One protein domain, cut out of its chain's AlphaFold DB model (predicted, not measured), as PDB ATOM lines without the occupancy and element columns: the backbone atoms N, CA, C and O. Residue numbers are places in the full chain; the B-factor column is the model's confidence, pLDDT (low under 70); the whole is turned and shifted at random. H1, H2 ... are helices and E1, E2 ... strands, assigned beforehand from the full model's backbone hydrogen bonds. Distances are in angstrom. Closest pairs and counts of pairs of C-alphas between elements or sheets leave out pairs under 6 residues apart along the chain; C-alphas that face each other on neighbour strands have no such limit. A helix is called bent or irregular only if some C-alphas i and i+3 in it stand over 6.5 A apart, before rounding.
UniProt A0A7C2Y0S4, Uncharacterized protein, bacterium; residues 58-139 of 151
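What this domain is: This is residues 58 to 139 of the 151 residues of an uncharacterized protein of bacterium (UniProt A0A7C2Y0S4). A small antiparallel sheet, E2 E1 E3, has H3 over one face and H2b, second arm of the bent helix H2, over the other. The 82 printed residues, mixed in class, hold H1 H2 E1 E2 H3 E3 in order. The whole is compact: radius of gyration of the C-alphas 12.0 A, spans 33 by 25 by 20 A.

Where its parts are: H1, residues 62 to 65, begins at C-alpha (304.472, 260.449, 310.152). H2, residues 70 to 94, one helix by its hydrogen bonds, is bent: C-alphas 83 and 86 are 8.4 A apart, between arms H2a, 70 to 83, 19.8 A, and H2b, 86 to 94, 12.2 A. E1 is 99 to 103, E2 106 to 111, H3 120 to 130, 15.5 A, and E3 134 to 138, ending at C-alpha (293.244, 249.288, 296.493).

How they stand to each other: H1 only just touches H3, with 3 pairs of C-alphas within 8 A, closest Tyr 62 and Arg 128, 5.8 A. H2a only grazes the sheet. H2b's height over the sheet is 8.8 A, H3's 8.5 A. Hairpin E1 and E2 has N 101 and O 109 at 2.8 A; E1 and E3 have N 100 and O 137 at 2.8 A. Every O i to N i+4 pair is within hydrogen-bond range in H2a, H2b and H3.

The domain as a whole: The printed part has no cut and no long link; residue 139 alone has pLDDT under 70.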
ATOM      1  N   PHE A  58     295.796 254.507 312.059       86.00
ATOM      2  CA  PHE A  58     295.487 255.799 311.432       86.00
ATOM      3  C   PHE A  58     295.862 257.020 312.276       86.00
ATOM      4  O   PHE A  58     295.892 258.128 311.746       86.00
ATOM      5  N   GLU A  59     296.147 256.839 313.564       88.81
ATOM      6  CA  GLU A  59     296.575 257.912 314.468       88.81
ATOM      7  C   GLU A  59     298.101 257.974 314.619       88.81
ATOM      8  O   GLU A  59     298.611 258.858 315.306       88.81
ATOM      9  N   MET A  60     298.840 257.062 313.974       88.56
ATOM     10  CA  MET A  60     300.300 257.072 313.985       88.56
ATOM     11  C   MET A  60     300.827 258.330 313.292       88.56
ATOM     12  O   MET A  60     300.424 258.656 312.169       88.56
ATOM     13  N   SER A  61     301.742 259.042 313.951       92.31
ATOM     14  CA  SER A  61     302.375 260.214 313.346       92.31
ATOM     15  C   SER A  61     303.319 259.807 312.211       92.31
ATOM     16  O   SER A  61     303.887 258.712 312.213       92.31
ATOM     17  N   TYR A  62     303.524 260.702 311.243       89.25
ATOM     18  CA  TYR A  62     304.472 260.449 310.152       89.25
ATOM     19  C   TYR A  62     305.896 260.189 310.683       89.25
ATOM     20  O   TYR A  62     306.583 259.299 310.192       89.25
ATOM     21  N   ASP A  63     306.313 260.914 311.725       91.44
ATOM     22  CA  ASP A  63     307.647 260.789 312.327       91.44
ATOM     23  C   ASP A  63     307.855 259.460 313.065       91.44
ATOM     24  O   ASP A  63     308.986 258.983 313.169       91.44
ATOM     25  N   GLU A  64     306.795 258.873 313.629       89.88
ATOM     26  CA  GLU A  64     306.840 257.523 314.204       89.88
ATOM     27  C   GLU A  64     306.922 256.476 313.095       89.88
ATOM     28  O   GLU A  64     307.773 255.593 313.153       89.88
ATOM     29  N   PHE A  65     306.100 256.623 312.055       86.94
ATOM     30  CA  PHE A  65     306.056 255.706 310.920       86.94
ATOM     31  C   PHE A  65     307.374 255.672 310.130       86.94
ATOM     32  O   PHE A  65     307.856 254.603 309.773       86.94
ATOM     33  N   GLU A  66     308.014 256.823 309.900       88.75
ATOM     34  CA  GLU A  66     309.279 256.914 309.151       88.75
ATOM     35  C   GLU A  66     310.462 256.247 309.881       88.75
ATOM     36  O   GLU A  66     311.449 255.886 309.241       88.75
ATOM     37  N   LYS A  67     310.369 256.057 311.205       90.12
ATOM     38  CA  LYS A  67     311.396 255.375 312.016       90.12
ATOM     39  C   LYS A  67     311.276 253.854 311.997       90.12
ATOM     40  O   LYS A  67     312.222 253.189 312.415       90.12
ATOM     41  N   LEU A  68     310.134 253.329 311.562       82.75
ATOM     42  CA  LEU A  68     309.913 251.898 311.408       82.75
ATOM     43  C   LEU A  68     310.714 251.360 310.216       82.75
ATOM     44  O   LEU A  68     310.913 252.061 309.218       82.75
ATOM     45  N   SER A  69     311.153 250.110 310.321       82.81
ATOM     46  CA  SER A  69     311.654 249.346 309.176       82.81
ATOM     47  C   SER A  69     310.554 249.134 308.127       82.81
ATOM     48  O   SER A  69     309.379 249.376 308.394       82.81
ATOM     49  N   GLU A  70     310.917 248.711 306.912       74.50
ATOM     50  CA  GLU A  70     309.906 248.440 305.877       74.50
ATOM     51  C   GLU A  70     308.946 247.321 306.311       74.50
ATOM     52  O   GLU A  70     307.739 247.518 306.219       74.50
ATOM     53  N   ASP A  71     309.457 246.249 306.923       73.44
ATOM     54  CA  ASP A  71     308.636 245.150 307.456       73.44
ATOM     55  C   ASP A  71     307.637 245.637 308.525       73.44
ATOM     56  O   ASP A  71     306.465 245.264 308.520       73.44
ATOM     57  N   GLU A  72     308.069 246.525 309.426       77.31
ATOM     58  CA  GLU A  72     307.198 247.117 310.451       77.31
ATOM     59  C   GLU A  72     306.180 248.105 309.849       77.31
ATOM     60  O   GLU A  72     305.056 248.221 310.339       77.31
ATOM     61  N   GLN A  73     306.541 248.832 308.784       79.38
ATOM     62  CA  GLN A  73     305.606 249.696 308.048       79.38
ATOM     63  C   GLN A  73     304.518 248.871 307.353       79.38
ATOM     64  O   GLN A  73     303.346 249.273 307.353       79.38
ATOM     65  N   ASP A  74     304.893 247.725 306.791       75.56
ATOM     66  CA  ASP A  74     303.967 246.791 306.160       75.56
ATOM     67  C   ASP A  74     303.044 246.160 307.208       75.56
ATOM     68  O   ASP A  74     301.830 246.098 307.004       75.56
ATOM     69  N   GLU A  75     303.569 245.824 308.388       74.94
ATOM     70  CA  GLU A  75     302.767 245.333 309.508       74.94
ATOM     71  C   GLU A  75     301.737 246.372 309.987       74.94
ATOM     72  O   GLU A  75     300.555 246.059 310.151       74.94
ATOM     73  N   VAL A  76     302.138 247.636 310.155       77.69
ATOM     74  CA  VAL A  76     301.212 248.724 310.522       77.69
ATOM     75  C   VAL A  76     300.142 248.918 309.447       77.69
ATOM     76  O   VAL A  76     298.974 249.140 309.772       77.69
ATOM     77  N   SER A  77     300.516 248.810 308.171       78.00
ATOM     78  CA  SER A  77     299.584 248.914 307.044       78.00
ATOM     79  C   SER A  77     298.588 247.753 307.025       78.00
ATOM     80  O   SER A  77     297.388 247.971 306.835       78.00
ATOM     81  N   TRP A  78     299.053 246.535 307.310       73.75
ATOM     82  CA  TRP A  78     298.209 245.351 307.453       73.75
ATOM     83  C   TRP A  78     297.226 245.486 308.615       73.75
ATOM     84  O   TRP A  78     296.030 245.239 308.463       73.75
ATOM     85  N   GLN A  79     297.693 245.955 309.770       77.06
ATOM     86  CA  GLN A  79     296.827 246.207 310.919       77.06
ATOM     87  C   GLN A  79     295.801 247.312 310.623       77.06
ATOM     88  O   GLN A  79     294.650 247.211 311.057       77.06
ATOM     89  N   ALA A  80     296.180 248.344 309.859       77.56
ATOM     90  CA  ALA A  80     295.273 249.404 309.421       77.56
ATOM     91  C   ALA A  80     294.153 248.847 308.532       77.56
ATOM     92  O   ALA A  80     292.980 249.151 308.758       77.56
ATOM     93  N   PHE A  81     294.515 247.993 307.571       77.06
ATOM     94  CA  PHE A  81     293.571 247.282 306.715       77.06
ATOM     95  C   PHE A  81     292.644 246.377 307.531       77.06
ATOM     96  O   PHE A  81     291.429 246.552 307.503       77.06
ATOM     97  N   SER A  82     293.212 245.458 308.314       73.88
ATOM     98  CA  SER A  82     292.471 244.451 309.084       73.88
ATOM     99  C   SER A  82     291.462 245.084 310.048       73.88
ATOM    100  O   SER A  82     290.310 244.656 310.128       73.88
ATOM    101  N   ARG A  83     291.857 246.161 310.740       77.94
ATOM    102  CA  ARG A  83     291.010 246.834 311.733       77.94
ATOM    103  C   ARG A  83     289.907 247.696 311.117       77.94
ATOM    104  O   ARG A  83     288.858 247.850 311.740       77.94
ATOM    105  N   HIS A  84     290.136 248.272 309.936       79.00
ATOM    106  CA  HIS A  84     289.246 249.278 309.336       79.00
ATOM    107  C   HIS A  84     288.644 248.865 307.988       79.00
ATOM    108  O   HIS A  84     288.005 249.697 307.345       79.00
ATOM    109  N   LYS A  85     288.782 247.598 307.568       78.44
ATOM    110  CA  LYS A  85     288.281 247.088 306.278       78.44
ATOM    111  C   LYS A  85     286.837 247.503 305.954       78.44
ATOM    112  O   LYS A  85     286.644 248.077 304.885       78.44
ATOM    113  N   PRO A  86     285.838 247.361 306.853       79.75
ATOM    114  CA  PRO A  86     284.469 247.782 306.539       79.75
ATOM    115  C   PRO A  86     284.345 249.275 306.196       79.75
ATOM    116  O   PRO A  86     283.575 249.654 305.318       79.75
ATOM    117  N   TRP A  87     285.120 250.127 306.873       85.06
ATOM    118  CA  TRP A  87     285.145 251.563 306.603       85.06
ATOM    119  C   TRP A  87     285.874 251.875 305.291       85.06
ATOM    120  O   TRP A  87     285.418 252.731 304.535       85.06
ATOM    121  N   LEU A  88     286.974 251.173 304.999       80.31
ATOM    122  CA  LEU A  88     287.723 251.312 303.747       80.31
ATOM    123  C   LEU A  88     286.873 250.928 302.533       80.31
ATOM    124  O   LEU A  88     286.810 251.700 301.579       80.31
ATOM    125  N   ASP A  89     286.159 249.804 302.603       83.12
ATOM    126  CA  ASP A  89     285.250 249.345 301.548       83.12
ATOM    127  C   ASP A  89     284.103 250.352 301.333       83.12
ATOM    128  O   ASP A  89     283.733 250.675 300.200       83.12
ATOM    129  N   GLU A  90     283.568 250.927 302.420       83.25
ATOM    130  CA  GLU A  90     282.581 252.005 302.332       83.25
ATOM    131  C   GLU A  90     283.152 253.249 301.638       83.25
ATOM    132  O   GLU A  90     282.472 253.825 300.786       83.25
ATOM    133  N   GLN A  91     284.384 253.661 301.967       85.62
ATOM    134  CA  GLN A  91     285.026 254.809 301.327       85.62
ATOM    135  C   GLN A  91     285.305 254.555 299.844       85.62
ATOM    136  O   GLN A  91     284.973 255.412 299.029       85.62
ATOM    137  N   LEU A  92     285.854 253.395 299.479       83.00
ATOM    138  CA  LEU A  92     286.107 253.023 298.083       83.00
ATOM    139  C   LEU A  92     284.820 253.111 297.253       83.00
ATOM    140  O   LEU A  92     284.778 253.812 296.246       83.00
ATOM    141  N   ARG A  93     283.722 252.527 297.750       84.88
ATOM    142  CA  ARG A  93     282.409 252.608 297.093       84.88
ATOM    143  C   ARG A  93     281.851 254.032 297.046       84.88
ATOM    144  O   ARG A  93     281.292 254.440 296.036       84.88
ATOM    145  N   LYS A  94     281.965 254.800 298.134       89.19
ATOM    146  CA  LYS A  94     281.468 256.187 298.210       89.19
ATOM    147  C   LYS A  94     282.196 257.114 297.237       89.19
ATOM    148  O   LYS A  94     281.600 258.072 296.751       89.19
ATOM    149  N   HIS A  95     283.477 256.853 297.011       85.50
ATOM    150  CA  HIS A  95     284.330 257.622 296.117       85.50
ATOM    151  C   HIS A  95     284.355 257.081 294.683       85.50
ATOM    152  O   HIS A  95     284.999 257.714 293.851       85.50
ATOM    153  N   ASP A  96     283.653 255.973 294.404       86.94
ATOM    154  CA  ASP A  96     283.699 255.256 293.122       86.94
ATOM    155  C   ASP A  96     285.151 255.011 292.683       86.94
ATOM    156  O   ASP A  96     285.583 255.422 291.610       86.94
ATOM    157  N   ALA A  97     285.953 254.468 293.604       82.19
ATOM    158  CA  ALA A  97     287.402 254.457 293.498       82.19
ATOM    159  C   ALA A  97     287.985 253.042 293.564       82.19
ATOM    160  O   ALA A  97     287.734 252.316 294.521       82.19
ATOM    161  N   GLU A  98     288.858 252.719 292.608       80.25
ATOM    162  CA  GLU A  98     289.706 251.524 292.622       80.25
ATOM    163  C   GLU A  98     290.865 251.656 293.617       80.25
ATOM    164  O   GLU A  98     291.432 250.654 294.035       80.25
ATOM    165  N   TRP A  99     291.235 252.871 294.032       82.50
ATOM    166  CA  TRP A  99     292.179 253.075 295.131       82.50
ATOM    167  C   TRP A  99     291.904 254.355 295.919       82.50
ATOM    168  O   TRP A  99     291.397 255.345 295.388       82.50
ATOM    169  N   ILE A 100     292.292 254.356 297.196       87.19
ATOM    170  CA  ILE A 100     292.243 255.506 298.106       87.19
ATOM    171  C   ILE A 100     293.566 255.663 298.859       87.19
ATOM    172  O   ILE A 100     294.211 254.687 299.233       87.19
ATOM    173  N   VAL A 101     293.957 256.907 299.132       87.19
ATOM    174  CA  VAL A 101     295.029 257.238 300.080       87.19
ATOM    175  C   VAL A 101     294.396 257.778 301.351       87.19
ATOM    176  O   VAL A 101     293.686 258.785 301.307       87.19
ATOM    177  N   VAL A 102     294.679 257.127 302.473       88.06
ATOM    178  CA  VAL A 102     294.160 257.471 303.795       88.06
ATOM    179  C   VAL A 102     295.276 258.031 304.664       88.06
ATOM    180  O   VAL A 102     296.348 257.441 304.769       88.06
ATOM    181  N   ILE A 103     295.021 259.175 305.296       90.50
ATOM    182  CA  ILE A 103     295.956 259.849 306.200       90.50
ATOM    183  C   ILE A 103     295.166 260.406 307.381       90.50
ATOM    184  O   ILE A 103     294.174 261.110 307.182       90.50
ATOM    185  N   GLY A 104     295.565 260.084 308.614       88.75
ATOM    186  CA  GLY A 104     294.871 260.583 309.809       88.75
ATOM    187  C   GLY A 104     293.391 260.174 309.877       88.75
ATOM    188  O   GLY A 104     292.557 260.952 310.341       88.75
ATOM    189  N   GLY A 105     293.036 259.010 309.318       89.00
ATOM    190  CA  GLY A 105     291.653 258.521 309.241       89.00
ATOM    191  C   GLY A 105     290.768 259.241 308.215       89.00
ATOM    192  O   GLY A 105     289.543 259.190 308.318       89.00
ATOM    193  N   LYS A 106     291.355 259.938 307.234       91.19
ATOM    194  CA  LYS A 106     290.628 260.633 306.159       91.19
ATOM    195  C   LYS A 106     291.137 260.215 304.789       91.19
ATOM    196  O   LYS A 106     292.338 260.043 304.611       91.19
ATOM    197  N   VAL A 107     290.230 260.113 303.819       91.75
ATOM    198  CA  VAL A 107     290.584 259.925 302.406       91.75
ATOM    199  C   VAL A 107     291.095 261.250 301.845       91.75
ATOM    200  O   VAL A 107     290.357 262.230 301.784       91.75
ATOM    201  N   GLU A 108     292.362 261.282 301.445       90.44
ATOM    202  CA  GLU A 108     293.028 262.472 300.898       90.44
ATOM    203  C   GLU A 108     293.128 262.432 299.369       90.44
ATOM    204  O   GLU A 108     293.097 263.471 298.711       90.44
ATOM    205  N   LYS A 109     293.235 261.232 298.786       85.62
ATOM    206  CA  LYS A 109     293.198 261.015 297.335       85.62
ATOM    207  C   LYS A 109     292.437 259.744 297.007       85.62
ATOM    208  O   LYS A 109     292.403 258.821 297.812       85.62
ATOM    209  N   SER A 110     291.860 259.713 295.819       90.81
ATOM    210  CA  SER A 110     291.169 258.557 295.267       90.81
ATOM    211  C   SER A 110     291.206 258.608 293.745       90.81
ATOM    212  O   SER A 110     291.431 259.679 293.170       90.81
ATOM    213  N   SER A 111     290.998 257.467 293.100       84.81
ATOM    214  CA  SER A 111     290.784 257.397 291.655       84.81
ATOM    215  C   SER A 111     289.904 256.207 291.292       84.81
ATOM    216  O   SER A 111     290.069 255.153 291.906       84.81
ATOM    217  N   PRO A 112     289.052 256.339 290.262       81.94
ATOM    218  CA  PRO A 112     288.299 255.228 289.684       81.94
ATOM    219  C   PRO A 112     289.158 254.266 288.854       81.94
ATOM    220  O   PRO A 112     288.629 253.270 288.386       81.94
ATOM    221  N   THR A 113     290.440 254.567 288.608       77.06
ATOM    222  CA  THR A 113     291.327 253.711 287.800       77.06
ATOM    223  C   THR A 113     292.687 253.478 288.457       77.06
ATOM    224  O   THR A 113     293.226 254.370 289.123       77.06
ATOM    225  N   LEU A 114     293.291 252.314 288.200       75.19
ATOM    226  CA  LEU A 114     294.678 251.992 288.578       75.19
ATOM    227  C   LEU A 114     295.750 252.739 287.756       75.19
ATOM    228  O   LEU A 114     296.908 252.804 288.173       75.19
ATOM    229  N   ASP A 115     295.392 253.346 286.620       77.19
ATOM    230  CA  ASP A 115     296.346 253.980 285.688       77.19
ATOM    231  C   ASP A 115     297.124 255.162 286.289       77.19
ATOM    232  O   ASP A 115     298.177 255.557 285.787       77.19
ATOM    233  N   ASN A 116     296.604 255.762 287.361       77.50
ATOM    234  CA  ASN A 116     297.161 256.955 287.996       77.50
ATOM    235  C   ASN A 116     297.593 256.719 289.454       77.50
ATOM    236  O   ASN A 116     297.582 257.658 290.259       77.50
ATOM    237  N   LEU A 117     297.985 255.484 289.786       76.94
ATOM    238  CA  LEU A 117     298.477 255.135 291.116       76.94
ATOM    239  C   LEU A 117     299.605 256.082 291.573       76.94
ATOM    240  O   LEU A 117     300.588 256.300 290.851       76.94
ATOM    241  N   PRO A 118     299.501 256.664 292.781       76.06
ATOM    242  CA  PRO A 118     300.523 257.562 293.286       76.06
ATOM    243  C   PRO A 118     301.798 256.789 293.641       76.06
ATOM    244  O   PRO A 118     301.761 255.705 294.216       76.06
ATOM    245  N   THR A 119     302.961 257.373 293.348       77.88
ATOM    246  CA  THR A 119     304.251 256.771 293.716       77.88
ATOM    247  C   THR A 119     304.473 256.798 295.234       77.88
ATOM    248  O   THR A 119     304.009 257.713 295.919       77.88
ATOM    249  N   LYS A 120     305.281 255.865 295.765       76.12
ATOM    250  CA  LYS A 120     305.669 255.816 297.197       76.12
ATOM    251  C   LYS A 120     306.188 257.172 297.705       76.12
ATOM    252  O   LYS A 120     305.838 257.609 298.796       76.12
ATOM    253  N   SER A 121     306.968 257.882 296.884       76.00
ATOM    254  CA  SER A 121     307.478 259.227 297.201       76.00
ATOM    255  C   SER A 121     306.363 260.278 297.313       76.00
ATOM    256  O   SER A 121     306.353 261.078 298.249       76.00
ATOM    257  N   ALA A 122     305.380 260.252 296.406       78.69
ATOM    258  CA  ALA A 122     304.242 261.170 296.442       78.69
ATOM    259  C   ALA A 122     303.346 260.938 297.671       78.69
ATOM    260  O   ALA A 122     302.884 261.902 298.282       78.69
ATOM    261  N   ILE A 123     303.143 259.676 298.056       80.06
ATOM    262  CA  ILE A 123     302.374 259.284 299.245       80.06
ATOM    263  C   ILE A 123     303.101 259.724 300.524       80.06
ATOM    264  O   ILE A 123     302.496 260.358 301.387       80.06
ATOM    265  N   ARG A 124     304.417 259.479 300.619       84.56
ATOM    266  CA  ARG A 124     305.242 259.919 301.759       84.56
ATOM    267  C   ARG A 124     305.249 261.436 301.922       84.56
ATOM    268  O   ARG A 124     305.097 261.929 303.035       84.56
ATOM    269  N   LYS A 125     305.361 262.183 300.818       84.56
ATOM    270  CA  LYS A 125     305.266 263.649 300.845       84.56
ATOM    271  C   LYS A 125     303.929 264.111 301.436       84.56
ATOM    272  O   LYS A 125     303.921 264.999 302.282       84.56
ATOM    273  N   LEU A 126     302.829 263.477 301.030       83.62
ATOM    274  CA  LEU A 126     301.492 263.798 301.527       83.62
ATOM    275  C   LEU A 126     301.342 263.468 303.024       83.62
ATOM    276  O   LEU A 126     300.819 264.285 303.774       83.62
ATOM    277  N   GLY A 127     301.862 262.321 303.474       87.62
ATOM    278  CA  GLY A 127     301.908 261.960 304.899       87.62
ATOM    279  C   GLY A 127     302.680 262.978 305.736       87.62
ATOM    280  O   GLY A 127     302.181 263.455 306.753       87.62
ATOM    281  N   ARG A 128     303.852 263.407 305.252       90.50
ATOM    282  CA  ARG A 128     304.675 264.430 305.909       90.50
ATOM    283  C   ARG A 128     303.962 265.779 306.020       90.50
ATOM    284  O   ARG A 128     304.019 266.409 307.068       90.50
ATOM    285  N   GLU A 129     303.284 266.225 304.962       90.81
ATOM    286  CA  GLU A 129     302.530 267.491 304.961       90.81
ATOM    287  C   GLU A 129     301.357 267.479 305.953       90.81
ATOM    288  O   GLU A 129     300.997 268.518 306.506       90.81
ATOM    289  N   LYS A 130     300.760 266.306 306.175       89.44
ATOM    290  CA  LYS A 130     299.583 266.121 307.034       89.44
ATOM    291  C   LYS A 130     299.927 265.686 308.460       89.44
ATOM    292  O   LYS A 130     299.062 265.770 309.326       89.44
ATOM    293  N   GLY A 131     301.160 265.244 308.704       91.75
ATOM    294  CA  GLY A 131     301.667 264.838 310.016       91.75
ATOM    295  C   GLY A 131     301.302 263.415 310.452       91.75
ATOM    296  O   GLY A 131     301.631 263.035 311.573       91.75
ATOM    297  N   PHE A 132     300.676 262.610 309.588       92.88
ATOM    298  CA  PHE A 132     300.243 261.243 309.905       92.88
ATOM    299  C   PHE A 132     300.796 260.223 308.910       92.88
ATOM    300  O   PHE A 132     301.129 260.559 307.769       92.88
ATOM    301  N   ALA A 133     300.865 258.967 309.349       89.69
ATOM    302  CA  ALA A 133     301.220 257.833 308.511       89.69
ATOM    303  C   ALA A 133     300.279 257.749 307.292       89.69
ATOM    304  O   ALA A 133     299.053 257.814 307.457       89.69
ATOM    305  N   PRO A 134     300.826 257.661 306.067       87.94
ATOM    306  CA  PRO A 134     300.015 257.558 304.873       87.94
ATOM    307  C   PRO A 134     299.833 256.103 304.439       87.94
ATOM    308  O   PRO A 134     300.801 255.357 304.312       87.94
ATOM    309  N   PHE A 135     298.592 255.733 304.135       86.94
ATOM    310  CA  PHE A 135     298.211 254.384 303.723       86.94
ATOM    311  C   PHE A 135     297.578 254.416 302.335       86.94
ATOM    312  O   PHE A 135     296.751 255.282 302.057       86.94
ATOM    313  N   LEU A 136     297.957 253.482 301.465       84.75
ATOM    314  CA  LEU A 136     297.326 253.275 300.163       84.75
ATOM    315  C   LEU A 136     296.522 251.981 300.223       84.75
ATOM    316  O   LEU A 136     297.073 250.936 300.551       84.75
ATOM    317  N   PHE A 137     295.244 252.059 299.872       82.00
ATOM    318  CA  PHE A 137     294.366 250.901 299.771       82.00
ATOM    319  C   PHE A 137     293.803 250.815 298.361       82.00
ATOM    320  O   PHE A 137     293.443 251.834 297.774       82.00
ATOM    321  N   ILE A 138     293.740 249.599 297.833       77.50
ATOM    322  CA  ILE A 138     293.244 249.288 296.493       77.50
ATOM    323  C   ILE A 138     292.004 248.407 296.665       77.50
ATOM    324  O   ILE A 138     291.981 247.536 297.534       77.50
ATOM    325  N   GLN A 139     290.967 248.665 295.876       69.94
ATOM    326  CA  GLN A 139     289.761 247.854 295.821       69.94
ATOM    327  C   GLN A 139     290.111 246.455 295.302       69.94
ATOM    328  O   GLN A 139     290.783 246.312 294.281       69.94
TER     329      GLN A 139